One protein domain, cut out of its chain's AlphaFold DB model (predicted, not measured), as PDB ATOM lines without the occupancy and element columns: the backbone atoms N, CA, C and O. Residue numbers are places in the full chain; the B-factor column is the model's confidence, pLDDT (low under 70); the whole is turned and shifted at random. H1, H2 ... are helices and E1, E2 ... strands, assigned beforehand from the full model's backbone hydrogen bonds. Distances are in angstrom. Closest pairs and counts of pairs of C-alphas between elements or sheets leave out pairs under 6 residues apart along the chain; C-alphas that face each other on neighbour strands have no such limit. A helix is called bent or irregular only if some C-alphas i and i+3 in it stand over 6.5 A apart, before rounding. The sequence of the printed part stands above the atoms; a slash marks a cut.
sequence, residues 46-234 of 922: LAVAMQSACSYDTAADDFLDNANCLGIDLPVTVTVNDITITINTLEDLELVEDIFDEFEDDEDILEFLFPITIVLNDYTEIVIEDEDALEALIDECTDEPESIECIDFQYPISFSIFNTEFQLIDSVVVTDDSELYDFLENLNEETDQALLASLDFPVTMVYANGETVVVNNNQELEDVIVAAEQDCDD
ATOM      1  N   LEU A  46     -35.650  77.422 -68.982       86.81
ATOM      2  CA  LEU A  46     -34.743  77.106 -70.082       86.81
ATOM      3  C   LEU A  46     -33.509  78.020 -70.126       86.81
ATOM      4  O   LEU A  46     -32.429  77.530 -70.397       86.81
ATOM      5  N   ALA A  47     -33.643  79.331 -69.901       85.25
ATOM      6  CA  ALA A  47     -32.481  80.225 -69.947       85.25
ATOM      7  C   ALA A  47     -31.487  79.929 -68.817       85.25
ATOM      8  O   ALA A  47     -30.298  79.974 -69.078       85.25
ATOM      9  N   VAL A  48     -31.976  79.607 -67.616       84.44
ATOM     10  CA  VAL A  48     -31.132  79.202 -66.480       84.44
ATOM     11  C   VAL A  48     -30.475  77.852 -66.762       84.44
ATOM     12  O   VAL A  48     -29.265  77.765 -66.685       84.44
ATOM     13  N   ALA A  49     -31.234  76.850 -67.217       87.06
ATOM     14  CA  ALA A  49     -30.675  75.542 -67.572       87.06
ATOM     15  C   ALA A  49     -29.616  75.640 -68.687       87.06
ATOM     16  O   ALA A  49     -28.587  74.986 -68.634       87.06
ATOM     17  N   MET A  50     -29.844  76.490 -69.697       90.69
ATOM     18  CA  MET A  50     -28.843  76.752 -70.735       90.69
ATOM     19  C   MET A  50     -27.608  77.486 -70.202       90.69
ATOM     20  O   MET A  50     -26.563  77.319 -70.805       90.69
ATOM     21  N   GLN A  51     -27.743  78.319 -69.164       88.81
ATOM     22  CA  GLN A  51     -26.613  79.001 -68.524       88.81
ATOM     23  C   GLN A  51     -25.787  78.029 -67.678       88.81
ATOM     24  O   GLN A  51     -24.572  78.087 -67.766       88.81
ATOM     25  N   SER A  52     -26.430  77.129 -66.929       87.31
ATOM     26  CA  SER A  52     -25.749  76.081 -66.154       87.31
ATOM     27  C   SER A  52     -25.030  75.063 -67.045       87.31
ATOM     28  O   SER A  52     -23.922  74.660 -66.745       87.31
ATOM     29  N   ALA A  53     -25.605  74.689 -68.192       89.38
ATOM     30  CA  ALA A  53     -24.956  73.774 -69.143       89.38
ATOM     31  C   ALA A  53     -23.846  74.419 -69.997       89.38
ATOM     32  O   ALA A  53     -23.347  73.784 -70.918       89.38
ATOM     33  N   CYS A  54     -23.542  75.705 -69.795       91.31
ATOM     34  CA  CYS A  54     -22.466  76.397 -70.508       91.31
ATOM     35  C   CYS A  54     -21.636  77.302 -69.582       91.31
ATOM     36  O   CYS A  54     -20.931  78.192 -70.069       91.31
ATOM     37  N   SER A  55     -21.775  77.163 -68.261       88.50
ATOM     38  CA  SER A  55     -20.902  77.845 -67.303       88.50
ATOM     39  C   SER A  55     -19.490  77.283 -67.408       88.50
ATOM     40  O   SER A  55     -19.296  76.177 -67.908       88.50
ATOM     41  N   TYR A  56     -18.507  78.079 -66.993       84.88
ATOM     42  CA  TYR A  56     -17.180  77.535 -66.730       84.88
ATOM     43  C   TYR A  56     -17.294  76.565 -65.549       84.88
ATOM     44  O   TYR A  56     -18.043  76.856 -64.623       84.88
ATOM     45  N   ASP A  57     -16.627  75.423 -65.633       78.75
ATOM     46  CA  ASP A  57     -16.547  74.458 -64.539       78.75
ATOM     47  C   ASP A  57     -15.449  74.920 -63.578       78.75
ATOM     48  O   ASP A  57     -14.301  75.098 -63.989       78.75
ATOM     49  N   THR A  58     -15.846  75.196 -62.340       79.56
ATOM     50  CA  THR A  58     -14.962  75.637 -61.260       79.56
ATOM     51  C   THR A  58     -14.688  74.549 -60.231       79.56
ATOM     52  O   THR A  58     -13.917  74.813 -59.332       79.56
ATOM     53  N   ALA A  59     -15.309  73.370 -60.335       71.19
ATOM     54  CA  ALA A  59     -15.168  72.312 -59.331       71.19
ATOM     55  C   ALA A  59     -13.904  71.460 -59.542       71.19
ATOM     56  O   ALA A  59     -13.411  70.797 -58.633       71.19
ATOM     57  N   ALA A  60     -13.367  71.470 -60.766       67.06
ATOM     58  CA  ALA A  60     -12.256  70.617 -61.185       67.06
ATOM     59  C   ALA A  60     -10.949  70.807 -60.391       67.06
ATOM     60  O   ALA A  60     -10.045  69.980 -60.507       67.06
ATOM     61  N   ASP A  61     -10.816  71.897 -59.639       67.12
ATOM     62  CA  ASP A  61      -9.628  72.231 -58.861       67.12
ATOM     63  C   ASP A  61      -9.926  72.574 -57.395       67.12
ATOM     64  O   ASP A  61      -9.056  73.118 -56.716       67.12
ATOM     65  N   ASP A  62     -11.094  72.167 -56.883       73.62
ATOM     66  CA  ASP A  62     -11.530  72.385 -55.493       73.62
ATOM     67  C   ASP A  62     -10.514  71.900 -54.462       73.62
ATOM     68  O   ASP A  62     -10.361  72.486 -53.393       73.62
ATOM     69  N   PHE A  63      -9.773  70.848 -54.795       71.69
ATOM     70  CA  PHE A  63      -8.682  70.338 -53.975       71.69
ATOM     71  C   PHE A  63      -7.570  71.380 -53.728       71.69
ATOM     72  O   PHE A  63      -6.906  71.362 -52.691       71.69
ATOM     73  N   LEU A  64      -7.353  72.315 -54.658       76.12
ATOM     74  CA  LEU A  64      -6.316  73.336 -54.536       76.12
ATOM     75  C   LEU A  64      -6.752  74.531 -53.680       76.12
ATOM     76  O   LEU A  64      -5.922  75.069 -52.947       76.12
ATOM     77  N   ASP A  65      -8.002  74.989 -53.778       74.94
ATOM     78  CA  ASP A  65      -8.461  76.231 -53.131       74.94
ATOM     79  C   ASP A  65      -9.609  76.062 -52.122       74.94
ATOM     80  O   ASP A  65      -9.969  77.019 -51.430       74.94
ATOM     81  N   ASN A  66     -10.129  74.843 -51.973       77.31
ATOM     82  CA  ASN A  66     -11.267  74.488 -51.126       77.31
ATOM     83  C   ASN A  66     -12.547  75.291 -51.440       77.31
ATOM     84  O   ASN A  66     -13.326  75.596 -50.523       77.31
ATOM     85  N   ALA A  67     -12.774  75.671 -52.706       80.44
ATOM     86  CA  ALA A  67     -13.903  76.512 -53.093       80.44
ATOM     87  C   ALA A  67     -14.531  76.174 -54.463       80.44
ATOM     88  O   ALA A  67     -14.230  76.805 -55.466       80.44
ATOM     89  N   ASN A  68     -15.615  75.394 -54.437       75.69
ATOM     90  CA  ASN A  68     -16.418  74.968 -55.600       75.69
ATOM     91  C   ASN A  68     -16.929  76.018 -56.598       75.69
ATOM     92  O   ASN A  68     -17.499  75.670 -57.634       75.69
ATOM     93  N   CYS A  69     -16.825  77.311 -56.295       78.12
ATOM     94  CA  CYS A  69     -17.296  78.383 -57.169       78.12
ATOM     95  C   CYS A  69     -16.164  79.217 -57.790       78.12
ATOM     96  O   CYS A  69     -16.448  80.228 -58.453       78.12
ATOM     97  N   LEU A  70     -14.911  78.829 -57.551       86.31
ATOM     98  CA  LEU A  70     -13.695  79.467 -58.035       86.31
ATOM     99  C   LEU A  70     -12.886  78.408 -58.782       86.31
ATOM    100  O   LEU A  70     -12.657  77.350 -58.240       86.31
ATOM    101  N   GLY A  71     -12.491  78.675 -60.025       85.19
ATOM    102  CA  GLY A  71     -11.575  77.787 -60.738       85.19
ATOM    103  C   GLY A  71     -10.227  78.457 -60.952       85.19
ATOM    104  O   GLY A  71     -10.167  79.657 -61.224       85.19
ATOM    105  N   ILE A  72      -9.132  77.725 -60.883       86.06
ATOM    106  CA  ILE A  72      -7.774  78.237 -61.063       86.06
ATOM    107  C   ILE A  72      -7.363  78.096 -62.531       86.06
ATOM    108  O   ILE A  72      -7.368  77.020 -63.129       86.06
ATOM    109  N   ASP A  73      -6.944  79.209 -63.137       86.69
ATOM    110  CA  ASP A  73      -6.361  79.207 -64.482       86.69
ATOM    111  C   ASP A  73      -4.948  78.608 -64.427       86.69
ATOM    112  O   ASP A  73      -3.988  79.248 -63.979       86.69
ATOM    113  N   LEU A  74      -4.817  77.364 -64.889       80.88
ATOM    114  CA  LEU A  74      -3.538  76.668 -64.987       80.88
ATOM    115  C   LEU A  74      -2.675  77.240 -66.139       80.88
ATOM    116  O   LEU A  74      -3.183  77.546 -67.225       80.88
ATOM    117  N   PRO A  75      -1.340  77.346 -65.975       85.94
ATOM    118  CA  PRO A  75      -0.546  76.739 -64.912       85.94
ATOM    119  C   PRO A  75      -0.475  77.565 -63.620       85.94
ATOM    120  O   PRO A  75      -0.305  78.785 -63.668       85.94
ATOM    121  N   VAL A  76      -0.460  76.875 -62.478       85.56
ATOM    122  CA  VAL A  76      -0.218  77.455 -61.149       85.56
ATOM    123  C   VAL A  76       0.972  76.776 -60.473       85.56
ATOM    124  O   VAL A  76       1.276  75.613 -60.730       85.56
ATOM    125  N   THR A  77       1.688  77.506 -59.623       87.25
ATOM    126  CA  THR A  77       2.776  76.947 -58.816       87.25
ATOM    127  C   THR A  77       2.336  76.912 -57.359       87.25
ATOM    128  O   THR A  77       1.929  77.940 -56.820       87.25
ATOM    129  N   VAL A  78       2.448  75.745 -56.731       85.44
ATOM    130  CA  VAL A  78       2.110  75.514 -55.321       85.44
ATOM    131  C   VAL A  78       3.309  74.920 -54.586       85.44
ATOM    132  O   VAL A  78       4.218  74.357 -55.203       85.44
ATOM    133  N   THR A  79       3.344  75.082 -53.271       85.00
ATOM    134  CA  THR A  79       4.263  74.385 -52.370       85.00
ATOM    135  C   THR A  79       3.454  73.414 -51.532       85.00
ATOM    136  O   THR A  79       2.545  73.840 -50.834       85.00
ATOM    137  N   VAL A  80       3.797  72.136 -51.622       82.00
ATOM    138  CA  VAL A  80       3.106  71.009 -50.992       82.00
ATOM    139  C   VAL A  80       4.120  70.345 -50.069       82.00
ATOM    140  O   VAL A  80       5.152  69.882 -50.556       82.00
ATOM    141  N   ASN A  81       3.926  70.397 -48.750       78.94
ATOM    142  CA  ASN A  81       4.867  69.844 -47.755       78.94
ATOM    143  C   ASN A  81       6.345  70.253 -47.997       78.94
ATOM    144  O   ASN A  81       7.257  69.426 -48.006       78.94
ATOM    145  N   ASP A  82       6.594  71.555 -48.214       78.69
ATOM    146  CA  ASP A  82       7.896  72.165 -48.576       78.69
ATOM    147  C   ASP A  82       8.440  71.822 -49.991       78.69
ATOM    148  O   ASP A  82       9.560  72.222 -50.346       78.69
ATOM    149  N   ILE A  83       7.670  71.125 -50.833       77.44
ATOM    150  CA  ILE A  83       8.019  70.785 -52.221       77.44
ATOM    151  C   ILE A  83       7.282  71.719 -53.182       77.44
ATOM    152  O   ILE A  83       6.061  71.712 -53.279       77.44
ATOM    153  N   THR A  84       8.025  72.530 -53.937       85.12
ATOM    154  CA  THR A  84       7.427  73.405 -54.953       85.12
ATOM    155  C   THR A  84       7.185  72.645 -56.255       85.12
ATOM    156  O   THR A  84       8.139  72.207 -56.905       85.12
ATOM    157  N   ILE A  85       5.926  72.571 -56.674       82.06
ATOM    158  CA  ILE A  85       5.483  71.942 -57.921       82.06
ATOM    159  C   ILE A  85       4.718  72.954 -58.781       82.06
ATOM    160  O   ILE A  85       4.174  73.940 -58.291       82.06
ATOM    161  N   THR A  86       4.720  72.753 -60.100       85.00
ATOM    162  CA  THR A  86       3.910  73.557 -61.028       85.00
ATOM    163  C   THR A  86       2.894  72.655 -61.696       85.00
ATOM    164  O   THR A  86       3.274  71.780 -62.472       85.00
ATOM    165  N   ILE A  87       1.628  72.913 -61.408       77.75
ATOM    166  CA  ILE A  87       0.468  72.228 -61.962       77.75
ATOM    167  C   ILE A  87       0.166  72.922 -63.287       77.75
ATOM    168  O   ILE A  87      -0.188  74.100 -63.309       77.75
ATOM    169  N   ASN A  88       0.389  72.241 -64.410       71.94
ATOM    170  CA  ASN A  88       0.157  72.781 -65.753       71.94
ATOM    171  C   ASN A  88      -1.173  72.320 -66.346       71.94
ATOM    172  O   ASN A  88      -1.707  72.981 -67.242       71.94
ATOM    173  N   THR A  89      -1.667  71.178 -65.887       74.00
ATOM    174  CA  THR A  89      -2.901  70.528 -66.318       74.00
ATOM    175  C   THR A  89      -3.599  69.896 -65.118       74.00
ATOM    176  O   THR A  89      -2.961  69.678 -64.095       74.00
ATOM    177  N   LEU A  90      -4.888  69.573 -65.250       66.50
ATOM    178  CA  LEU A  90      -5.637  68.871 -64.200       66.50
ATOM    179  C   LEU A  90      -5.059  67.474 -63.896       66.50
ATOM    180  O   LEU A  90      -5.171  67.004 -62.779       66.50
ATOM    181  N   GLU A  91      -4.381  66.831 -64.855       63.06
ATOM    182  CA  GLU A  91      -3.678  65.557 -64.616       63.06
ATOM    183  C   GLU A  91      -2.482  65.726 -63.657       63.06
ATOM    184  O   GLU A  91      -2.082  64.769 -63.009       63.06
ATOM    185  N   ASP A  92      -1.922  66.937 -63.525       68.88
ATOM    186  CA  ASP A  92      -0.818  67.196 -62.593       68.88
ATOM    187  C   ASP A  92      -1.296  67.287 -61.125       68.88
ATOM    188  O   ASP A  92      -0.455  67.438 -60.240       68.88
ATOM    189  N   LEU A  93      -2.611  67.213 -60.858       67.31
ATOM    190  CA  LEU A  93      -3.173  67.173 -59.500       67.31
ATOM    191  C   LEU A  93      -2.863  65.850 -58.782       67.31
ATOM    192  O   LEU A  93      -2.577  65.883 -57.591       67.31
ATOM    193  N   GLU A  94      -2.768  64.734 -59.518       68.12
ATOM    194  CA  GLU A  94      -2.350  63.417 -58.989       68.12
ATOM    195  C   GLU A  94      -0.954  63.500 -58.337       68.12
ATOM    196  O   GLU A  94      -0.667  62.830 -57.355       68.12
ATOM    197  N   LEU A  95      -0.082  64.397 -58.823       73.06
ATOM    198  CA  LEU A  95       1.236  64.629 -58.218       73.06
ATOM    199  C   LEU A  95       1.159  65.307 -56.848       73.06
ATOM    200  O   LEU A  95       2.128  65.245 -56.097       73.06
ATOM    201  N   VAL A  96       0.081  66.039 -56.572       71.62
ATOM    202  CA  VAL A  96      -0.139  66.675 -55.272       71.62
ATOM    203  C   VAL A  96      -0.687  65.643 -54.292       71.62
ATOM    204  O   VAL A  96      -0.172  65.550 -53.184       71.62
ATOM    205  N   GLU A  97      -1.657  64.841 -54.735       69.94
ATOM    206  CA  GLU A  97      -2.222  63.711 -53.984       69.94
ATOM    207  C   GLU A  97      -1.124  62.705 -53.596       69.94
ATOM    208  O   GLU A  97      -0.954  62.408 -52.420       69.94
ATOM    209  N   ASP A  98      -0.256  62.314 -54.539       75.31
ATOM    210  CA  ASP A  98       0.906  61.444 -54.285       75.31
ATOM    211  C   ASP A  98       1.862  61.985 -53.194       75.31
ATOM    212  O   ASP A  98       2.582  61.212 -52.556       75.31
ATOM    213  N   ILE A  99       1.946  63.314 -53.029       76.88
ATOM    214  CA  ILE A  99       2.800  63.950 -52.010       76.88
ATOM    215  C   ILE A  99       2.125  63.911 -50.638       76.88
ATOM    216  O   ILE A  99       2.830  63.696 -49.652       76.88
ATOM    217  N   PHE A 100       0.807  64.112 -50.579       73.50
ATOM    218  CA  PHE A 100       0.030  63.973 -49.344       73.50
ATOM    219  C   PHE A 100       0.019  62.513 -48.865       73.50
ATOM    220  O   PHE A 100       0.322  62.222 -47.711       73.50
ATOM    221  N   ASP A 101      -0.120  61.562 -49.788       76.25
ATOM    222  CA  ASP A 101      -0.126  60.128 -49.480       76.25
ATOM    223  C   ASP A 101       1.269  59.547 -49.148       76.25
ATOM    224  O   ASP A 101       1.402  58.362 -48.809       76.25
ATOM    225  N   GLU A 102       2.358  60.329 -49.238       74.56
ATOM    226  CA  GLU A 102       3.712  59.818 -48.958       74.56
ATOM    227  C   GLU A 102       3.881  59.433 -47.473       74.56
ATOM    228  O   GLU A 102       4.651  58.508 -47.152       74.56
ATOM    229  N   PHE A 103       3.171  60.108 -46.557       71.56
ATOM    230  CA  PHE A 103       3.258  59.868 -45.117       71.56
ATOM    231  C   PHE A 103       1.901  60.016 -44.403       71.56
ATOM    232  O   PHE A 103       1.506  61.100 -44.039       71.56
ATOM    233  N   GLU A 104       1.282  58.913 -43.978       59.72
ATOM    234  CA  GLU A 104       0.002  58.909 -43.222       59.72
ATOM    235  C   GLU A 104       0.003  59.654 -41.851       59.72
ATOM    236  O   GLU A 104      -0.988  59.655 -41.132       59.72
ATOM    237  N   ASP A 105       1.129  60.245 -41.428       65.44
ATOM    238  CA  ASP A 105       1.363  60.809 -40.085       65.44
ATOM    239  C   ASP A 105       1.834  62.291 -40.120       65.44
ATOM    240  O   ASP A 105       2.273  62.815 -39.078       65.44
ATOM    241  N   ASP A 106       1.861  62.960 -41.282       68.62
ATOM    242  CA  ASP A 106       2.245  64.375 -41.398       68.62
ATOM    243  C   ASP A 106       1.052  65.340 -41.533       68.62
ATOM    244  O   ASP A 106      -0.109  64.956 -41.520       68.62
ATOM    245  N   GLU A 107       1.345  66.640 -41.424       71.69
ATOM    246  CA  GLU A 107       0.346  67.686 -41.649       71.69
ATOM    247  C   GLU A 107       0.532  68.157 -43.086       71.69
ATOM    248  O   GLU A 107       1.543  68.803 -43.380       71.69
ATOM    249  N   ASP A 108      -0.442  67.851 -43.935       77.62
ATOM    250  CA  ASP A 108      -0.465  68.276 -45.326       77.62
ATOM    251  C   ASP A 108      -0.735  69.773 -45.452       77.62
ATOM    252  O   ASP A 108      -1.750  70.304 -44.994       77.62
ATOM    253  N   ILE A 109       0.218  70.483 -46.050       78.44
ATOM    254  CA  ILE A 109       0.160  71.933 -46.242       78.44
ATOM    255  C   ILE A 109       0.343  72.241 -47.724       78.44
ATOM    256  O   ILE A 109       1.390  71.939 -48.301       78.44
ATOM    257  N   LEU A 110      -0.649  72.926 -48.302       83.62
ATOM    258  CA  LEU A 110      -0.613  73.497 -49.646       83.62
ATOM    259  C   LEU A 110      -0.567  75.029 -49.568       83.62
ATOM    260  O   LEU A 110      -1.420  75.656 -48.946       83.62
ATOM    261  N   GLU A 111       0.427  75.639 -50.214       88.19
ATOM    262  CA  GLU A 111       0.579  77.098 -50.311       88.19
ATOM    263  C   GLU A 111       0.743  77.547 -51.770       88.19
ATOM    264  O   GLU A 111       1.640  77.085 -52.482       88.19
ATOM    265  N   PHE A 112      -0.055  78.517 -52.222       89.00
ATOM    266  CA  PHE A 112       0.092  79.092 -53.562       89.00
ATOM    267  C   PHE A 112       1.277  80.055 -53.676       89.00
ATOM    268  O   PHE A 112       1.523  80.913 -52.824       89.00
ATOM    269  N   LEU A 113       1.970  80.009 -54.818       89.19
ATOM    270  CA  LEU A 113       2.887  81.072 -55.220       89.19
ATOM    271  C   LEU A 113       2.136  82.127 -56.035       89.19
ATOM    272  O   LEU A 113       1.975  82.021 -57.250       89.19
ATOM    273  N   PHE A 114       1.731  83.195 -55.354       91.75
ATOM    274  CA  PHE A 114       1.069  84.336 -55.977       91.75
ATOM    275  C   PHE A 114       1.994  85.139 -56.921       91.75
ATOM    276  O   PHE A 114       3.207  85.243 -56.691       91.75
ATOM    277  N   PRO A 115       1.441  85.791 -57.964       93.31
ATOM    278  CA  PRO A 115       0.012  85.907 -58.255       93.31
ATOM    279  C   PRO A 115      -0.561  84.702 -59.012       93.31
ATOM    280  O   PRO A 115       0.069  84.200 -59.941       93.31
ATOM    281  N   ILE A 116      -1.796  84.330 -58.669       93.38
ATOM    282  CA  ILE A 116      -2.593  83.312 -59.371       93.38
ATOM    283  C   ILE A 116      -3.773  83.977 -60.091       93.38
ATOM    284  O   ILE A 116      -4.108  85.135 -59.819       93.38
ATOM    285  N   THR A 117      -4.391  83.281 -61.044       92.94
ATOM    286  CA  THR A 117      -5.585  83.776 -61.744       92.94
ATOM    287  C   THR A 117      -6.754  82.851 -61.452       92.94
ATOM    288  O   THR A 117      -6.665  81.662 -61.713       92.94
ATOM    289  N   ILE A 118      -7.833  83.418 -60.922       92.00
ATOM    290  CA  ILE A 118      -9.103  82.740 -60.669       92.00
ATOM    291  C   ILE A 118     -10.066  83.047 -61.813       92.00
ATOM    292  O   ILE A 118     -10.175  84.194 -62.252       92.00
ATOM    293  N   VAL A 119     -10.782  82.040 -62.281       88.06
ATOM    294  CA  VAL A 119     -11.841  82.077 -63.281       88.06
ATOM    295  C   VAL A 119     -13.152  81.771 -62.568       88.06
ATOM    296  O   VAL A 119     -13.278  80.775 -61.868       88.06
ATOM    297  N   LEU A 120     -14.142  82.646 -62.718       88.12
ATOM    298  CA  LEU A 120     -15.482  82.420 -62.171       88.12
ATOM    299  C   LEU A 120     -16.374  81.681 -63.181       88.12
ATOM    300  O   LEU A 120     -16.121  81.722 -64.385       88.12
ATOM    301  N   ASN A 121     -17.507  81.147 -62.715       84.31
ATOM    302  CA  ASN A 121     -18.554  80.515 -63.542       84.31
ATOM    303  C   ASN A 121     -19.014  81.339 -64.764       84.31
ATOM    304  O   ASN A 121     -19.519  80.786 -65.744       84.31
ATOM    305  N   ASP A 122     -18.868  82.669 -64.713       85.19
ATOM    306  CA  ASP A 122     -19.190  83.595 -65.804       85.19
ATOM    307  C   ASP A 122     -18.013  83.893 -66.757       85.19
ATOM    308  O   ASP A 122     -18.106  84.808 -67.578       85.19
ATOM    309  N   TYR A 123     -16.930  83.111 -66.682       88.19
ATOM    310  CA  TYR A 123     -15.666  83.289 -67.409       88.19
ATOM    311  C   TYR A 123     -14.908  84.582 -67.049       88.19
ATOM    312  O   TYR A 123     -14.013  85.011 -67.787       88.19
ATOM    313  N   THR A 124     -15.250  85.248 -65.939       89.19
ATOM    314  CA  THR A 124     -14.477  86.395 -65.450       89.19
ATOM    315  C   THR A 124     -13.164  85.925 -64.835       89.19
ATOM    316  O   THR A 124     -13.166  85.234 -63.826       89.19
ATOM    317  N   GLU A 125     -12.048  86.395 -65.392       92.31
ATOM    318  CA  GLU A 125     -10.708  86.214 -64.824       92.31
ATOM    319  C   GLU A 125     -10.384  87.311 -63.789       92.31
ATOM    320  O   GLU A 125     -10.494  88.520 -64.063       92.31
ATOM    321  N   ILE A 126      -9.929  86.901 -62.607       91.88
ATOM    322  CA  ILE A 126      -9.496  87.743 -61.491       91.88
ATOM    323  C   ILE A 126      -8.064  87.351 -61.122       91.88
ATOM    324  O   ILE A 126      -7.795  86.214 -60.773       91.88
ATOM    325  N   VAL A 127      -7.137  88.309 -61.158       93.94
ATOM    326  CA  VAL A 127      -5.771  88.085 -60.662       93.94
ATOM    327  C   VAL A 127      -5.749  88.310 -59.154       93.94
ATOM    328  O   VAL A 127      -6.108  89.401 -58.695       93.94
ATOM    329  N   ILE A 128      -5.308  87.297 -58.418       94.69
ATOM    330  CA  ILE A 128      -5.125  87.307 -56.970       94.69
ATOM    331  C   ILE A 128      -3.636  87.479 -56.679       94.69
ATOM    332  O   ILE A 128      -2.796  86.797 -57.257       94.69
ATOM    333  N   GLU A 129      -3.302  88.454 -55.838       90.25
ATOM    334  CA  GLU A 129      -1.918  88.899 -55.625       90.25
ATOM    335  C   GLU A 129      -1.312  88.350 -54.322       90.25
ATOM    336  O   GLU A 129      -0.094  88.416 -54.156       90.25
ATOM    337  N   ASP A 130      -2.145  87.840 -53.411       92.75
ATOM    338  CA  ASP A 130      -1.778  87.308 -52.099       92.75
ATOM    339  C   ASP A 130      -2.893  86.415 -51.518       92.75
ATOM    340  O   ASP A 130      -4.032  86.455 -51.985       92.75
ATOM    341  N   GLU A 131      -2.545  85.634 -50.491       91.25
ATOM    342  CA  GLU A 131      -3.434  84.691 -49.792       91.25
ATOM    343  C   GLU A 131      -4.661  85.386 -49.185       91.25
ATOM    344  O   GLU A 131      -5.784  84.943 -49.377       91.25
ATOM    345  N   ASP A 132      -4.483  86.553 -48.554       91.94
ATOM    346  CA  ASP A 132      -5.593  87.329 -47.974       91.94
ATOM    347  C   ASP A 132      -6.661  87.686 -49.030       91.94
ATOM    348  O   ASP A 132      -7.859  87.766 -48.736       91.94
ATOM    349  N   ALA A 133      -6.237  87.974 -50.267       91.19
ATOM    350  CA  ALA A 133      -7.145  88.255 -51.370       91.19
ATOM    351  C   ALA A 133      -7.843  86.994 -51.902       91.19
ATOM    352  O   ALA A 133      -8.972  87.124 -52.387       91.19
ATOM    353  N   LEU A 134      -7.203  85.822 -51.804       90.88
ATOM    354  CA  LEU A 134      -7.807  84.525 -52.116       90.88
ATOM    355  C   LEU A 134      -8.859  84.159 -51.066       90.88
ATOM    356  O   LEU A 134     -10.025  84.000 -51.416       90.88
ATOM    357  N   GLU A 135      -8.495  84.168 -49.780       89.12
ATOM    358  CA  GLU A 135      -9.409  83.894 -48.662       89.12
ATOM    359  C   GLU A 135     -10.634  84.816 -48.688       89.12
ATOM    360  O   GLU A 135     -11.765  84.382 -48.478       89.12
ATOM    361  N   ALA A 136     -10.440  86.104 -48.992       90.31
ATOM    362  CA  ALA A 136     -11.551  87.045 -49.108       90.31
ATOM    363  C   ALA A 136     -12.506  86.710 -50.266       90.31
ATOM    364  O   ALA A 136     -13.686  87.061 -50.191       90.31
ATOM    365  N   LEU A 137     -12.001  86.094 -51.339       88.19
ATOM    366  CA  LEU A 137     -12.813  85.642 -52.465       88.19
ATOM    367  C   LEU A 137     -13.532  84.326 -52.133       88.19
ATOM    368  O   LEU A 137     -14.725  84.223 -52.416       88.19
ATOM    369  N   ILE A 138     -12.855  83.396 -51.450       87.12
ATOM    370  CA  ILE A 138     -13.432  82.149 -50.916       87.12
ATOM    371  C   ILE A 138     -14.569  82.461 -49.928       87.12
ATOM    372  O   ILE A 138     -15.664  81.924 -50.044       87.12
ATOM    373  N   ASP A 139     -14.388  83.423 -49.018       85.12
ATOM    374  CA  ASP A 139     -15.434  83.878 -48.083       85.12
ATOM    375  C   ASP A 139     -16.666  84.487 -48.792       85.12
ATOM    376  O   ASP A 139     -17.768  84.561 -48.226       85.12
ATOM    377  N   GLU A 140     -16.480  85.002 -50.014       85.44
ATOM    378  CA  GLU A 140     -17.548  85.523 -50.870       85.44
ATOM    379  C   GLU A 140     -18.202  84.431 -51.736       85.44
ATOM    380  O   GLU A 140     -19.278  84.688 -52.292       85.44
ATOM    381  N   CYS A 141     -17.621  83.227 -51.788       82.19
ATOM    382  CA  CYS A 141     -18.176  82.052 -52.447       82.19
ATOM    383  C   CYS A 141     -19.481  81.629 -51.755       82.19
ATOM    384  O   CYS A 141     -19.527  81.298 -50.569       82.19
ATOM    385  N   THR A 142     -20.601  81.714 -52.471       65.88
ATOM    386  CA  THR A 142     -21.922  81.300 -51.975       65.88
ATOM    387  C   THR A 142     -22.619  80.499 -53.049       65.88
ATOM    388  O   THR A 142     -22.601  80.990 -54.169       65.88
ATOM    389  N   ASP A 143     -23.297  79.396 -52.698       56.34
ATOM    390  CA  ASP A 143     -24.075  78.507 -53.586       56.34
ATOM    391  C   ASP A 143     -24.691  79.237 -54.806       56.34
ATOM    392  O   ASP A 143     -25.818  79.760 -54.763       56.34
ATOM    393  N   GLU A 144     -23.920  79.315 -55.889       56.56
ATOM    394  CA  GLU A 144     -24.358  79.764 -57.207       56.56
ATOM    395  C   GLU A 144     -24.988  78.555 -57.928       56.56
ATOM    396  O   GLU A 144     -24.885  77.429 -57.441       56.56
ATOM    397  N   PRO A 145     -25.764  78.736 -59.013       56.31
ATOM    398  CA  PRO A 145     -26.345  77.587 -59.699       56.31
ATOM    399  C   PRO A 145     -25.235  76.651 -60.183       56.31
ATOM    400  O   PRO A 145     -24.387  77.090 -60.956       56.31
ATOM    401  N   GLU A 146     -25.306  75.395 -59.745       63.00
ATOM    402  CA  GLU A 146     -24.424  74.293 -60.144       63.00
ATOM    403  C   GLU A 146     -24.241  74.264 -61.674       63.00
ATOM    404  O   GLU A 146     -25.195  74.490 -62.447       63.00
ATOM    405  N   SER A 147     -22.993  74.052 -62.102       76.31
ATOM    406  CA  SER A 147     -22.639  73.725 -63.483       76.31
ATOM    407  C   SER A 147     -23.301  72.401 -63.871       76.31
ATOM    408  O   SER A 147     -23.541  71.526 -63.048       76.31
ATOM    409  N   ILE A 148     -23.663  72.252 -65.148       80.44
ATOM    410  CA  ILE A 148     -24.139  70.972 -65.691       80.44
ATOM    411  C   ILE A 148     -23.096  70.499 -66.699       80.44
ATOM    412  O   ILE A 148     -23.182  70.831 -67.882       80.44
ATOM    413  N   GLU A 149     -22.128  69.713 -66.242       75.00
ATOM    414  CA  GLU A 149     -20.986  69.270 -67.060       75.00
ATOM    415  C   GLU A 149     -21.294  68.063 -67.943       75.00
ATOM    416  O   GLU A 149     -20.725  67.891 -69.025       75.00
ATOM    417  N   CYS A 150     -22.245  67.216 -67.546       78.38
ATOM    418  CA  CYS A 150     -22.489  65.967 -68.260       78.38
ATOM    419  C   CYS A 150     -23.205  66.145 -69.618       78.38
ATOM    420  O   CYS A 150     -23.451  65.160 -70.336       78.38
ATOM    421  N   ILE A 151     -23.527  67.386 -70.018       88.12
ATOM    422  CA  ILE A 151     -24.064  67.711 -71.343       88.12
ATOM    423  C   ILE A 151     -23.619  69.086 -71.865       88.12
ATOM    424  O   ILE A 151     -23.779  70.098 -71.204       88.12
ATOM    425  N   ASP A 152     -23.205  69.132 -73.132       91.88
ATOM    426  CA  ASP A 152     -22.685  70.337 -73.789       91.88
ATOM    427  C   ASP A 152     -23.369  70.605 -75.155       91.88
ATOM    428  O   ASP A 152     -23.943  69.715 -75.807       91.88
ATOM    429  N   PHE A 153     -23.340  71.853 -75.622       94.56
ATOM    430  CA  PHE A 153     -23.797  72.276 -76.938       94.56
ATOM    431  C   PHE A 153     -22.785  71.932 -78.036       94.56
ATOM    432  O   PHE A 153     -21.643  72.373 -78.072       94.56
ATOM    433  N   GLN A 154     -23.253  71.279 -79.102       94.56
ATOM    434  CA  GLN A 154     -22.445  71.180 -80.315       94.56
ATOM    435  C   GLN A 154     -22.468  72.500 -81.101       94.56
ATOM    436  O   GLN A 154     -23.375  72.756 -81.909       94.56
ATOM    437  N   TYR A 155     -21.424  73.305 -80.932       93.81
ATOM    438  CA  TYR A 155     -21.235  74.558 -81.660       93.81
ATOM    439  C   TYR A 155     -20.932  74.378 -83.162       93.81
ATOM    440  O   TYR A 155     -20.402  73.350 -83.607       93.81
ATOM    441  N   PRO A 156     -21.230  75.393 -84.003       95.50
ATOM    442  CA  PRO A 156     -21.861  76.673 -83.668       95.50
ATOM    443  C   PRO A 156     -23.396  76.615 -83.669       95.50
ATOM    444  O   PRO A 156     -24.003  75.982 -84.541       95.50
ATOM    445  N   ILE A 157     -24.022  77.395 -82.784       94.00
ATOM    446  CA  ILE A 157     -25.480  77.595 -82.726       94.00
ATOM    447  C   ILE A 157     -25.855  79.030 -83.123       94.00
ATOM    448  O   ILE A 157     -25.010  79.926 -83.152       94.00
ATOM    449  N   SER A 158     -27.115  79.273 -83.499       92.00
ATOM    450  CA  SER A 158     -27.555  80.617 -83.894       92.00
ATOM    451  C   SER A 158     -28.882  81.034 -83.281       92.00
ATOM    452  O   SER A 158     -29.810  80.242 -83.150       92.00
ATOM    453  N   PHE A 159     -28.983  82.319 -82.954       90.62
ATOM    454  CA  PHE A 159     -30.179  82.954 -82.427       90.62
ATOM    455  C   PHE A 159     -30.725  83.971 -83.425       90.62
ATOM    456  O   PHE A 159     -30.007  84.826 -83.948       90.62
ATOM    457  N   SER A 160     -32.035  83.946 -83.632       88.31
ATOM    458  CA  SER A 160     -32.785  84.980 -84.334       88.31
ATOM    459  C   SER A 160     -33.304  86.032 -83.343       88.31
ATOM    460  O   SER A 160     -34.063  85.713 -82.427       88.31
ATOM    461  N   ILE A 161     -32.959  87.307 -83.550       84.50
ATOM    462  CA  ILE A 161     -33.364  88.427 -82.682       84.50
ATOM    463  C   ILE A 161     -34.548  89.186 -83.286       84.50
ATOM    464  O   ILE A 161     -34.492  89.672 -84.422       84.50
ATOM    465  N   PHE A 162     -35.613  89.369 -82.507       80.88
ATOM    466  CA  PHE A 162     -36.849  90.040 -82.914       80.88
ATOM    467  C   PHE A 162     -37.136  91.291 -82.076       80.88
ATOM    468  O   PHE A 162     -36.771  91.372 -80.910       80.88
ATOM    469  N   ASN A 163     -37.870  92.263 -82.627       75.00
ATOM    470  CA  ASN A 163     -38.511  93.300 -81.796       75.00
ATOM    471  C   ASN A 163     -39.839  92.832 -81.186       75.00
ATOM    472  O   ASN A 163     -40.437  91.855 -81.622       75.00
ATOM    473  N   THR A 164     -40.397  93.657 -80.292       72.12
ATOM    474  CA  THR A 164     -41.789  93.574 -79.790       72.12
ATOM    475  C   THR A 164     -42.909  93.458 -80.840       72.12
ATOM    476  O   THR A 164     -44.049  93.160 -80.482       72.12
ATOM    477  N   GLU A 165     -42.644  93.714 -82.126       76.69
ATOM    478  CA  GLU A 165     -43.596  93.486 -83.225       76.69
ATOM    479  C   GLU A 165     -43.348  92.147 -83.957       76.69
ATOM    480  O   GLU A 165     -43.966  91.904 -84.999       76.69
ATOM    481  N   PHE A 166     -42.481  91.280 -83.413       69.56
ATOM    482  CA  PHE A 166     -42.059  89.984 -83.958       69.56
ATOM    483  C   PHE A 166     -41.467  90.080 -85.372       69.56
ATOM    484  O   PHE A 166     -41.712  89.234 -86.234       69.56
ATOM    485  N   GLN A 167     -40.724  91.152 -85.643       75.75
ATOM    486  CA  GLN A 167     -39.947  91.297 -86.874       75.75
ATOM    487  C   GLN A 167     -38.493  90.960 -86.581       75.75
ATOM    488  O   GLN A 167     -37.937  91.527 -85.645       75.75
ATOM    489  N   LEU A 168     -37.902  90.089 -87.403       80.62
ATOM    490  CA  LEU A 168     -36.478  89.771 -87.352       80.62
ATOM    491  C   LEU A 168     -35.665  91.054 -87.566       80.62
ATOM    492  O   LEU A 168     -35.853  91.755 -88.570       80.62
ATOM    493  N   ILE A 169     -34.798  91.361 -86.611       81.25
ATOM    494  CA  ILE A 169     -33.890  92.508 -86.634       81.25
ATOM    495  C   ILE A 169     -32.466  92.043 -86.887       81.25
ATOM    496  O   ILE A 169     -31.777  92.698 -87.671       81.25
ATOM    497  N   ASP A 170     -32.059  90.940 -86.262       83.31
ATOM    498  CA  ASP A 170     -30.689  90.442 -86.332       83.31
ATOM    499  C   ASP A 170     -30.619  88.919 -86.189       83.31
ATOM    500  O   ASP A 170     -31.623  88.280 -85.871       83.31
ATOM    501  N   SER A 171     -29.441  88.356 -86.441       86.50
ATOM    502  CA  SER A 171     -29.109  86.965 -86.136       86.50
ATOM    503  C   SER A 171     -27.704  86.908 -85.543       86.50
ATOM    504  O   SER A 171     -26.774  87.471 -86.124       86.50
ATOM    505  N   VAL A 172     -27.584  86.266 -84.384       89.19
ATOM    506  CA  VAL A 172     -26.336  86.060 -83.639       89.19
ATOM    507  C   VAL A 172     -25.905  84.612 -83.845       89.19
ATOM    508  O   VAL A 172     -26.754  83.725 -83.886       89.19
ATOM    509  N   VAL A 173     -24.612  84.380 -84.041       91.62
ATOM    510  CA  VAL A 173     -24.011  83.042 -84.092       91.62
ATOM    511  C   VAL A 173     -23.045  82.979 -82.925       91.62
ATOM    512  O   VAL A 173     -22.274  83.923 -82.780       91.62
ATOM    513  N   VAL A 174     -23.135  81.909 -82.151       94.19
ATOM    514  CA  VAL A 174     -22.327  81.629 -80.964       94.19
ATOM    515  C   VAL A 174     -21.429  80.438 -81.283       94.19
ATOM    516  O   VAL A 174     -21.903  79.483 -81.924       94.19
ATOM    517  N   THR A 175     -20.144  80.524 -80.936       92.62
ATOM    518  CA  THR A 175     -19.141  79.509 -81.309       92.62
ATOM    519  C   THR A 175     -18.578  78.670 -80.173       92.62
ATOM    520  O   THR A 175     -17.926  77.677 -80.491       92.62
ATOM    521  N   ASP A 176     -18.846  79.042 -78.929       91.69
ATOM    522  CA  ASP A 176     -18.340  78.424 -77.702       91.69
ATOM    523  C   ASP A 176     -19.238  78.823 -76.515       91.69
ATOM    524  O   ASP A 176     -20.133  79.666 -76.667       91.69
ATOM    525  N   ASP A 177     -19.010  78.193 -75.364       92.00
ATOM    526  CA  ASP A 177     -19.800  78.367 -74.141       92.00
ATOM    527  C   ASP A 177     -19.671  79.753 -73.527       92.00
ATOM    528  O   ASP A 177     -20.687  80.347 -73.175       92.00
ATOM    529  N   SER A 178     -18.474  80.339 -73.529       91.81
ATOM    530  CA  SER A 178     -18.262  81.721 -73.082       91.81
ATOM    531  C   SER A 178     -19.129  82.713 -73.876       91.81
ATOM    532  O   SER A 178     -19.876  83.504 -73.293       91.81
ATOM    533  N   GLU A 179     -19.145  82.623 -75.217       91.94
ATOM    534  CA  GLU A 179     -20.025  83.454 -76.051       91.94
ATOM    535  C   GLU A 179     -21.524  83.170 -75.808       91.94
ATOM    536  O   GLU A 179     -22.360  84.069 -75.996       91.94
ATOM    537  N   LEU A 180     -21.894  81.933 -75.442       91.88
ATOM    538  CA  LEU A 180     -23.277  81.564 -75.125       91.88
ATOM    539  C   LEU A 180     -23.713  82.158 -73.788       91.88
ATOM    540  O   LEU A 180     -24.780  82.783 -73.724       91.88
ATOM    541  N   TYR A 181     -22.886  81.993 -72.761       90.12
ATOM    542  CA  TYR A 181     -23.097  82.488 -71.410       90.12
ATOM    543  C   TYR A 181     -23.281  84.008 -71.430       90.12
ATOM    544  O   TYR A 181     -24.344  84.515 -71.043       90.12
ATOM    545  N   ASP A 182     -22.331  84.719 -72.050       87.81
ATOM    546  CA  ASP A 182     -22.385  86.164 -72.294       87.81
ATOM    547  C   ASP A 182     -23.685  86.565 -73.001       87.81
ATOM    548  O   ASP A 182     -24.354  87.548 -72.650       87.81
ATOM    549  N   PHE A 183     -24.065  85.829 -74.050       88.38
ATOM    550  CA  PHE A 183     -25.271  86.133 -74.810       88.38
ATOM    551  C   PHE A 183     -26.536  86.009 -73.951       88.38
ATOM    552  O   PHE A 183     -27.432  86.857 -74.074       88.38
ATOM    553  N   LEU A 184     -26.621  84.976 -73.105       87.12
ATOM    554  CA  LEU A 184     -27.758  84.707 -72.222       87.12
ATOM    555  C   LEU A 184     -27.853  85.729 -71.081       87.12
ATOM    556  O   LEU A 184     -28.953  86.243 -70.830       87.12
ATOM    557  N   GLU A 185     -26.730  86.102 -70.464       84.19
ATOM    558  CA  GLU A 185     -26.670  87.123 -69.409       84.19
ATOM    559  C   GLU A 185     -27.163  88.487 -69.935       84.19
ATOM    560  O   GLU A 185     -28.047  89.152 -69.368       84.19
ATOM    561  N   ASN A 186     -26.695  88.849 -71.134       82.00
ATOM    562  CA  ASN A 186     -27.014  90.114 -71.788       82.00
ATOM    563  C   ASN A 186     -28.452  90.206 -72.340       82.00
ATOM    564  O   ASN A 186     -28.872  91.278 -72.800       82.00
ATOM    565  N   LEU A 187     -29.270  89.146 -72.250       77.38
ATOM    566  CA  LEU A 187     -30.700  89.213 -72.593       77.38
ATOM    567  C   LEU A 187     -31.480  90.198 -71.698       77.38
ATOM    568  O   LEU A 187     -32.565  90.651 -72.086       77.38
ATOM    569  N   ASN A 188     -30.941  90.539 -70.519       63.66
ATOM    570  CA  ASN A 188     -31.562  91.418 -69.524       63.66
ATOM    571  C   ASN A 188     -31.152  92.897 -69.599       63.66
ATOM    572  O   ASN A 188     -31.833  93.738 -68.995       63.66
ATOM    573  N   GLU A 189     -30.081  93.256 -70.312       58.25
ATOM    574  CA  GLU A 189     -29.578  94.630 -70.274       58.25
ATOM    575  C   GLU A 189     -30.561  95.620 -70.925       58.25
ATOM    576  O   GLU A 189     -30.975  95.476 -72.080       58.25
ATOM    577  N   GLU A 190     -30.947  96.660 -70.170       53.09
ATOM    578  CA  GLU A 190     -31.936  97.678 -70.543       53.09
ATOM    579  C   GLU A 190     -31.543  98.466 -71.813       53.09
ATOM    580  O   GLU A 190     -31.153  99.639 -71.780       53.09
ATOM    581  N   THR A 191     -31.746  97.875 -72.985       49.47
ATOM    582  CA  THR A 191     -31.889  98.626 -74.226       49.47
ATOM    583  C   THR A 191     -33.369  98.961 -74.414       49.47
ATOM    584  O   THR A 191     -34.259  98.135 -74.251       49.47
ATOM    585  N   ASP A 192     -33.663 100.224 -74.743       48.16
ATOM    586  CA  ASP A 192     -34.998 100.841 -74.919       48.16
ATOM    587  C   ASP A 192     -35.912 100.173 -75.998       48.16
ATOM    588  O   ASP A 192     -36.869 100.772 -76.507       48.16
ATOM    589  N   GLN A 193     -35.620  98.938 -76.403       53.56
ATOM    590  CA  GLN A 193     -36.399  98.087 -77.289       53.56
ATOM    591  C   GLN A 193     -36.439  96.699 -76.650       53.56
ATOM    592  O   GLN A 193     -35.416  96.045 -76.596       53.56
ATOM    593  N   ALA A 194     -37.603  96.235 -76.187       53.44
ATOM    594  CA  ALA A 194     -37.741  94.842 -75.767       53.44
ATOM    595  C   ALA A 194     -37.465  93.931 -76.981       53.44
ATOM    596  O   ALA A 194     -38.269  93.867 -77.925       53.44
ATOM    597  N   LEU A 195     -36.272  93.342 -76.983       65.19
ATOM    598  CA  LEU A 195     -35.807  92.361 -77.950       65.19
ATOM    599  C   LEU A 195     -36.210  90.970 -77.443       65.19
ATOM    600  O   LEU A 195     -36.296  90.745 -76.241       65.19
ATOM    601  N   LEU A 196     -36.553  90.076 -78.365       72.56
ATOM    602  CA  LEU A 196     -36.851  88.671 -78.087       72.56
ATOM    603  C   LEU A 196     -35.820  87.833 -78.842       72.56
ATOM    604  O   LEU A 196     -35.706  88.002 -80.059       72.56
ATOM    605  N   ALA A 197     -35.102  86.957 -78.148       83.44
ATOM    606  CA  ALA A 197     -34.221  85.970 -78.764       83.44
ATOM    607  C   ALA A 197     -34.984  84.659 -79.002       83.44
ATOM    608  O   ALA A 197     -35.871  84.292 -78.230       83.44
ATOM    609  N   SER A 198     -34.678  83.967 -80.093       86.62
ATOM    610  CA  SER A 198     -35.214  82.638 -80.400       86.62
ATOM    611  C   SER A 198     -34.089  81.801 -80.988       86.62
ATOM    612  O   SER A 198     -33.459  82.238 -81.950       86.62
ATOM    613  N   LEU A 199     -33.826  80.643 -80.390       89.69
ATOM    614  CA  LEU A 199     -32.805  79.708 -80.846       89.69
ATOM    615  C   LEU A 199     -33.240  79.048 -82.163       89.69
ATOM    616  O   LEU A 199     -34.385  78.609 -82.319       89.69
ATOM    617  N   ASP A 200     -32.334  78.997 -83.135       89.56
ATOM    618  CA  ASP A 200     -32.598  78.435 -84.455       89.56
ATOM    619  C   ASP A 200     -32.410  76.906 -84.436       89.56
ATOM    620  O   ASP A 200     -31.323  76.387 -84.668       89.56
ATOM    621  N   PHE A 201     -33.494  76.164 -84.202       89.31
ATOM    622  CA  PHE A 201     -33.482  74.696 -84.231       89.31
ATOM    623  C   PHE A 201     -33.334  74.095 -85.648       89.31
ATOM    624  O   PHE A 201     -33.811  74.677 -86.635       89.31
ATOM    625  N   PRO A 202     -32.799  72.861 -85.772       92.69
ATOM    626  CA  PRO A 202     -32.370  71.967 -84.687       92.69
ATOM    627  C   PRO A 202     -30.991  72.316 -84.112       92.69
ATOM    628  O   PRO A 202     -30.130  72.793 -84.847       92.69
ATOM    629  N   VAL A 203     -30.801  72.001 -82.832       93.69
ATOM    630  CA  VAL A 203     -29.521  72.075 -82.109       93.69
ATOM    631  C   VAL A 203     -29.122  70.659 -81.705       93.69
ATOM    632  O   VAL A 203     -29.988  69.801 -81.530       93.69
ATOM    633  N   THR A 204     -27.823  70.387 -81.652       94.69
ATOM    634  CA  THR A 204     -27.298  69.093 -81.205       94.69
ATOM    635  C   THR A 204     -26.606  69.313 -79.872       94.69
ATOM    636  O   THR A 204     -25.828  70.254 -79.772       94.69
ATOM    637  N   MET A 205     -26.916  68.476 -78.889       93.69
ATOM    638  CA  MET A 205     -26.205  68.387 -77.618       93.69
ATOM    639  C   MET A 205     -25.317  67.139 -77.635       93.69
ATOM    640  O   MET A 205     -25.621  66.174 -78.358       93.69
ATOM    641  N   VAL A 206     -24.248  67.158 -76.855       90.38
ATOM    642  CA  VAL A 206     -23.270  66.081 -76.688       90.38
ATOM    643  C   VAL A 206     -23.225  65.732 -75.203       90.38
ATOM    644  O   VAL A 206     -23.057  66.626 -74.395       90.38
ATOM    645  N   TYR A 207     -23.428  64.467 -74.842       85.62
ATOM    646  CA  TYR A 207     -23.247  63.993 -73.464       85.62
ATOM    647  C   TYR A 207     -21.758  63.747 -73.176       85.62
ATOM    648  O   TYR A 207     -21.011  63.482 -74.123       85.62
ATOM    649  N   ALA A 208     -21.347  63.726 -71.903       76.44
ATOM    650  CA  ALA A 208     -19.959  63.456 -71.487       76.44
ATOM    651  C   ALA A 208     -19.366  62.171 -72.109       76.44
ATOM    652  O   ALA A 208     -18.235  62.148 -72.586       76.44
ATOM    653  N   ASN A 209     -20.172  61.112 -72.250       75.12
ATOM    654  CA  ASN A 209     -19.763  59.853 -72.895       75.12
ATOM    655  C   ASN A 209     -19.588  59.928 -74.437       75.12
ATOM    656  O   ASN A 209     -19.352  58.909 -75.097       75.12
ATOM    657  N   GLY A 210     -19.760  61.108 -75.038       74.12
ATOM    658  CA  GLY A 210     -19.649  61.365 -76.475       74.12
ATOM    659  C   GLY A 210     -20.885  60.997 -77.308       74.12
ATOM    660  O   GLY A 210     -20.874  61.164 -78.538       74.12
ATOM    661  N   GLU A 211     -21.967  60.496 -76.700       82.94
ATOM    662  CA  GLU A 211     -23.248  60.326 -77.393       82.94
ATOM    663  C   GLU A 211     -23.880  61.686 -77.726       82.94
ATOM    664  O   GLU A 211     -23.668  62.687 -77.056       82.94
ATOM    665  N   THR A 212     -24.681  61.750 -78.796       91.31
ATOM    666  CA  THR A 212     -25.275  63.018 -79.260       91.31
ATOM    667  C   THR A 212     -26.790  62.937 -79.354       91.31
ATOM    668  O   THR A 212     -27.352  61.944 -79.834       91.31
ATOM    669  N   VAL A 213     -27.466  64.021 -78.974       92.19
ATOM    670  CA  VAL A 213     -28.925  64.161 -79.054       92.19
ATOM    671  C   VAL A 213     -29.307  65.417 -79.835       92.19
ATOM    672  O   VAL A 213     -28.789  66.505 -79.619       92.19
ATOM    673  N   VAL A 214     -30.226  65.276 -80.795       94.00
ATOM    674  CA  VAL A 214     -30.696  66.395 -81.627       94.00
ATOM    675  C   VAL A 214     -32.043  66.888 -81.117       94.00
ATOM    676  O   VAL A 214     -33.056  66.204 -81.288       94.00
ATOM    677  N   VAL A 215     -32.069  68.111 -80.598       93.19
ATOM    678  CA  VAL A 215     -33.266  68.777 -80.080       93.19
ATOM    679  C   VAL A 215     -33.863  69.727 -81.121       93.19
ATOM    680  O   VAL A 215     -33.165  70.342 -81.932       93.19
ATOM    681  N   ASN A 216     -35.193  69.833 -81.155       91.00
ATOM    682  CA  ASN A 216     -35.916  70.510 -82.241       91.00
ATOM    683  C   ASN A 216     -36.781  71.686 -81.774       91.00
ATOM    684  O   ASN A 216     -37.429  72.325 -82.610       91.00
ATOM    685  N   ASN A 217     -36.877  71.924 -80.468       87.50
ATOM    686  CA  ASN A 217     -37.646  73.017 -79.877       87.50
ATOM    687  C   ASN A 217     -37.216  73.265 -78.421       87.50
ATOM    688  O   ASN A 217     -36.624  72.388 -77.805       87.50
ATOM    689  N   ASN A 218     -37.595  74.423 -77.874       87.94
ATOM    690  CA  ASN A 218     -37.265  74.857 -76.511       87.94
ATOM    691  C   ASN A 218     -37.623  73.836 -75.419       87.94
ATOM    692  O   ASN A 218     -36.824  73.634 -74.520       87.94
ATOM    693  N   GLN A 219     -38.785  73.174 -75.501       87.44
ATOM    694  CA  GLN A 219     -39.182  72.193 -74.481       87.44
ATOM    695  C   GLN A 219     -38.299  70.946 -74.530       87.44
ATOM    696  O   GLN A 219     -37.945  70.415 -73.495       87.44
ATOM    697  N   GLU A 220     -37.956  70.473 -75.730       91.06
ATOM    698  CA  GLU A 220     -37.075  69.311 -75.892       91.06
ATOM    699  C   GLU A 220     -35.645  69.621 -75.439       91.06
ATOM    700  O   GLU A 220     -34.983  68.730 -74.937       91.06
ATOM    701  N   LEU A 221     -35.187  70.868 -75.598       92.56
ATOM    702  CA  LEU A 221     -33.899  71.322 -75.073       92.56
ATOM    703  C   LEU A 221     -33.912  71.404 -73.537       92.56
ATOM    704  O   LEU A 221     -33.024  70.848 -72.910       92.56
ATOM    705  N   GLU A 222     -34.944  72.018 -72.943       90.38
ATOM    706  CA  GLU A 222     -35.115  72.088 -71.479       90.38
ATOM    707  C   GLU A 222     -35.208  70.686 -70.860       90.38
ATOM    708  O   GLU A 222     -34.505  70.396 -69.902       90.38
ATOM    709  N   ASP A 223     -36.024  69.797 -71.440       88.62
ATOM    710  CA  ASP A 223     -36.194  68.423 -70.954       88.62
ATOM    711  C   ASP A 223     -34.892  67.605 -71.044       88.62
ATOM    712  O   ASP A 223     -34.710  66.689 -70.251       88.62
ATOM    713  N   VAL A 224     -34.030  67.882 -72.031       91.25
ATOM    714  CA  VAL A 224     -32.753  67.173 -72.221       91.25
ATOM    715  C   VAL A 224     -31.695  67.666 -71.240       91.25
ATOM    716  O   VAL A 224     -31.021  66.825 -70.660       91.25
ATOM    717  N   ILE A 225     -31.580  68.980 -71.027       89.31
ATOM    718  CA  ILE A 225     -30.611  69.545 -70.076       89.31
ATOM    719  C   ILE A 225     -30.985  69.174 -68.635       89.31
ATOM    720  O   ILE A 225     -30.152  68.650 -67.921       89.31
ATOM    721  N   VAL A 226     -32.251  69.334 -68.231       85.62
ATOM    722  CA  VAL A 226     -32.701  69.012 -66.856       85.62
ATOM    723  C   VAL A 226     -32.664  67.507 -66.559       85.62
ATOM    724  O   VAL A 226     -32.611  67.089 -65.407       85.62
ATOM    725  N   ALA A 227     -32.776  66.663 -67.589       84.31
ATOM    726  CA  ALA A 227     -32.575  65.228 -67.413       84.31
ATOM    727  C   ALA A 227     -31.091  64.886 -67.267       84.31
ATOM    728  O   ALA A 227     -30.786  63.987 -66.505       84.31
ATOM    729  N   ALA A 228     -30.215  65.595 -67.984       81.75
ATOM    730  CA  ALA A 228     -28.780  65.451 -67.816       81.75
ATOM    731  C   ALA A 228     -28.349  65.924 -66.427       81.75
ATOM    732  O   ALA A 228     -27.700  65.153 -65.768       81.75
ATOM    733  N   GLU A 229     -28.814  67.080 -65.937       78.62
ATOM    734  CA  GLU A 229     -28.600  67.564 -64.554       78.62
ATOM    735  C   GLU A 229     -28.837  66.454 -63.509       78.62
ATOM    736  O   GLU A 229     -27.964  66.153 -62.719       78.62
ATOM    737  N   GLN A 230     -29.961  65.728 -63.597       67.38
ATOM    738  CA  GLN A 230     -30.259  64.595 -62.698       67.38
ATOM    739  C   GLN A 230     -29.363  63.365 -62.882       67.38
ATOM    740  O   GLN A 230     -29.313  62.539 -61.980       67.38
ATOM    741  N   ASP A 231     -28.781  63.195 -64.067       62.25
ATOM    742  CA  ASP A 231     -27.847  62.116 -64.384       62.25
ATOM    743  C   ASP A 231     -26.377  62.573 -64.155       62.25
ATOM    744  O   ASP A 231     -25.485  61.729 -64.197       62.25
ATOM    745  N   CYS A 232     -26.113  63.881 -63.973       61.50
ATOM    746  CA  CYS A 232     -24.795  64.460 -63.679       61.50
ATOM    747  C   CYS A 232     -24.441  64.208 -62.208       61.50
ATOM    748  O   CYS A 232     -23.356  63.714 -61.942       61.50
ATOM    749  N   ASP A 233     -25.402  64.405 -61.299       51.38
ATOM    750  CA  ASP A 233     -25.280  64.123 -59.854       51.38
ATOM    751  C   ASP A 233     -25.129  62.616 -59.524       51.38
ATOM    752  O   ASP A 233     -24.975  62.238 -58.367       51.38
ATOM    753  N   ASP A 234     -25.242  61.734 -60.528       44.28
ATOM    754  CA  ASP A 234     -25.032  60.280 -60.412       44.28
ATOM    755  C   ASP A 234     -23.585  59.873 -60.811       44.28
ATOM    756  O   ASP A 234     -23.275  58.678 -60.819       44.28
TER     757      ASP A 234
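This is residues 46 to 234 of the 922 residues of an uncharacterized protein of Bacteroidetes bacterium MedPE-SWsnd-G2 (UniProt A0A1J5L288). Two lobes are set in a row, each made of two small three-stranded sheets with a helix over one face of each sheet. In the lobe of residues 59 to 138, H4 covers E1, E5 and E6, H3 covers E3, E2 and E4, and H2 packs on E1; in the other, H6 covers E7, E11 and E12, H5 covers E9, E8 and E10, and H1 packs on H5 and H6. Residues 53 to 58 and 139 to 150 join the lobes. The 189 printed residues, of mixed class, run H1 H2 E1 E2 E3 H3 E4 E5 E6 H4 E7 E8 E9 H5 E10 E11 E12 H6; the sheets E1-E5-E6, E3-E2-E4, E7-E11-E12 and E9-E8-E10 are antiparallel. The whole is loose, with a radius of gyration of the C-alphas of 20.2 A, and spans 68 by 38 by 25 A.

H1 is residues 46 to 52, with C-alpha 46 at (-34.743, 77.106, -70.082). Then come H2 (59 to 65), E1 (70 to 72), E2 (76 to 80), E3 (83 to 87), H3 (90 to 100, 16.6 A), E4 (110 to 112), E5 (116 to 120), E6 (125 to 128) and H4 (131 to 138). E7 (151 to 153), E8 (157 to 163, 20.4 A), E9 (168 to 174, 17.5 A), H5 (177 to 188, 18.2 A), E10 (195 to 199), E11 (203 to 207) and E12 (212 to 215) follow. H6, residues 218 to 232, is 20.7 A long, with C-alpha 232 at (-24.795, 64.460, -63.679).

H1 touches H6, the closest C-alphas being those of Leu 46 and Glu 222, 5.2 A, and touches residues 180 to 184 of H5, with Gln 51 and Tyr 181 closest at 5.7 A. H2 only grazes the sheets E1 E5 E6 and E3 E2 E4. Between the antiparallel neighbours E1 and E5, N 71 and O 119 are within hydrogen-bond range at 2.9 A. In the hairpin E2 and E3, N 78 and O 85 are 2.9 A apart. E3, H3, E4 and E9, H5, E10 are split strand-helix-strand units, same-way strands with another between them, with right-handed crossovers. H3 is over E3 and E2 at a height of 8.8 A, H4 over E5 at 9.6 A, and H5 over E9 at 9.5 A. H6, at 9.2 A, is over E11 and E12, and only just not over E7, with 2 C-alphas there. Every O i to N i+4 pair is within hydrogen-bond range in H1, H4 and H6; H5 has 7 of 8, H3 3 of 7 with 6 of 8 i+3 pairs, and H2 0 of 3 with 3 of 4. H2 is irregular, with C-alphas 60 and 63 8.1 A apart, and H5 only just, with 185 and 188 6.51 A apart.

The C-alphas farthest apart, of Asp 105 and Glu 165, are 70.4 A apart. The printed part has no cut, and the link H4 to E7 is long. Mean pLDDT of the printed part is 81.4; 30 residues are under 70, among them 142 to 146, 188 to 195 and 230 to 234.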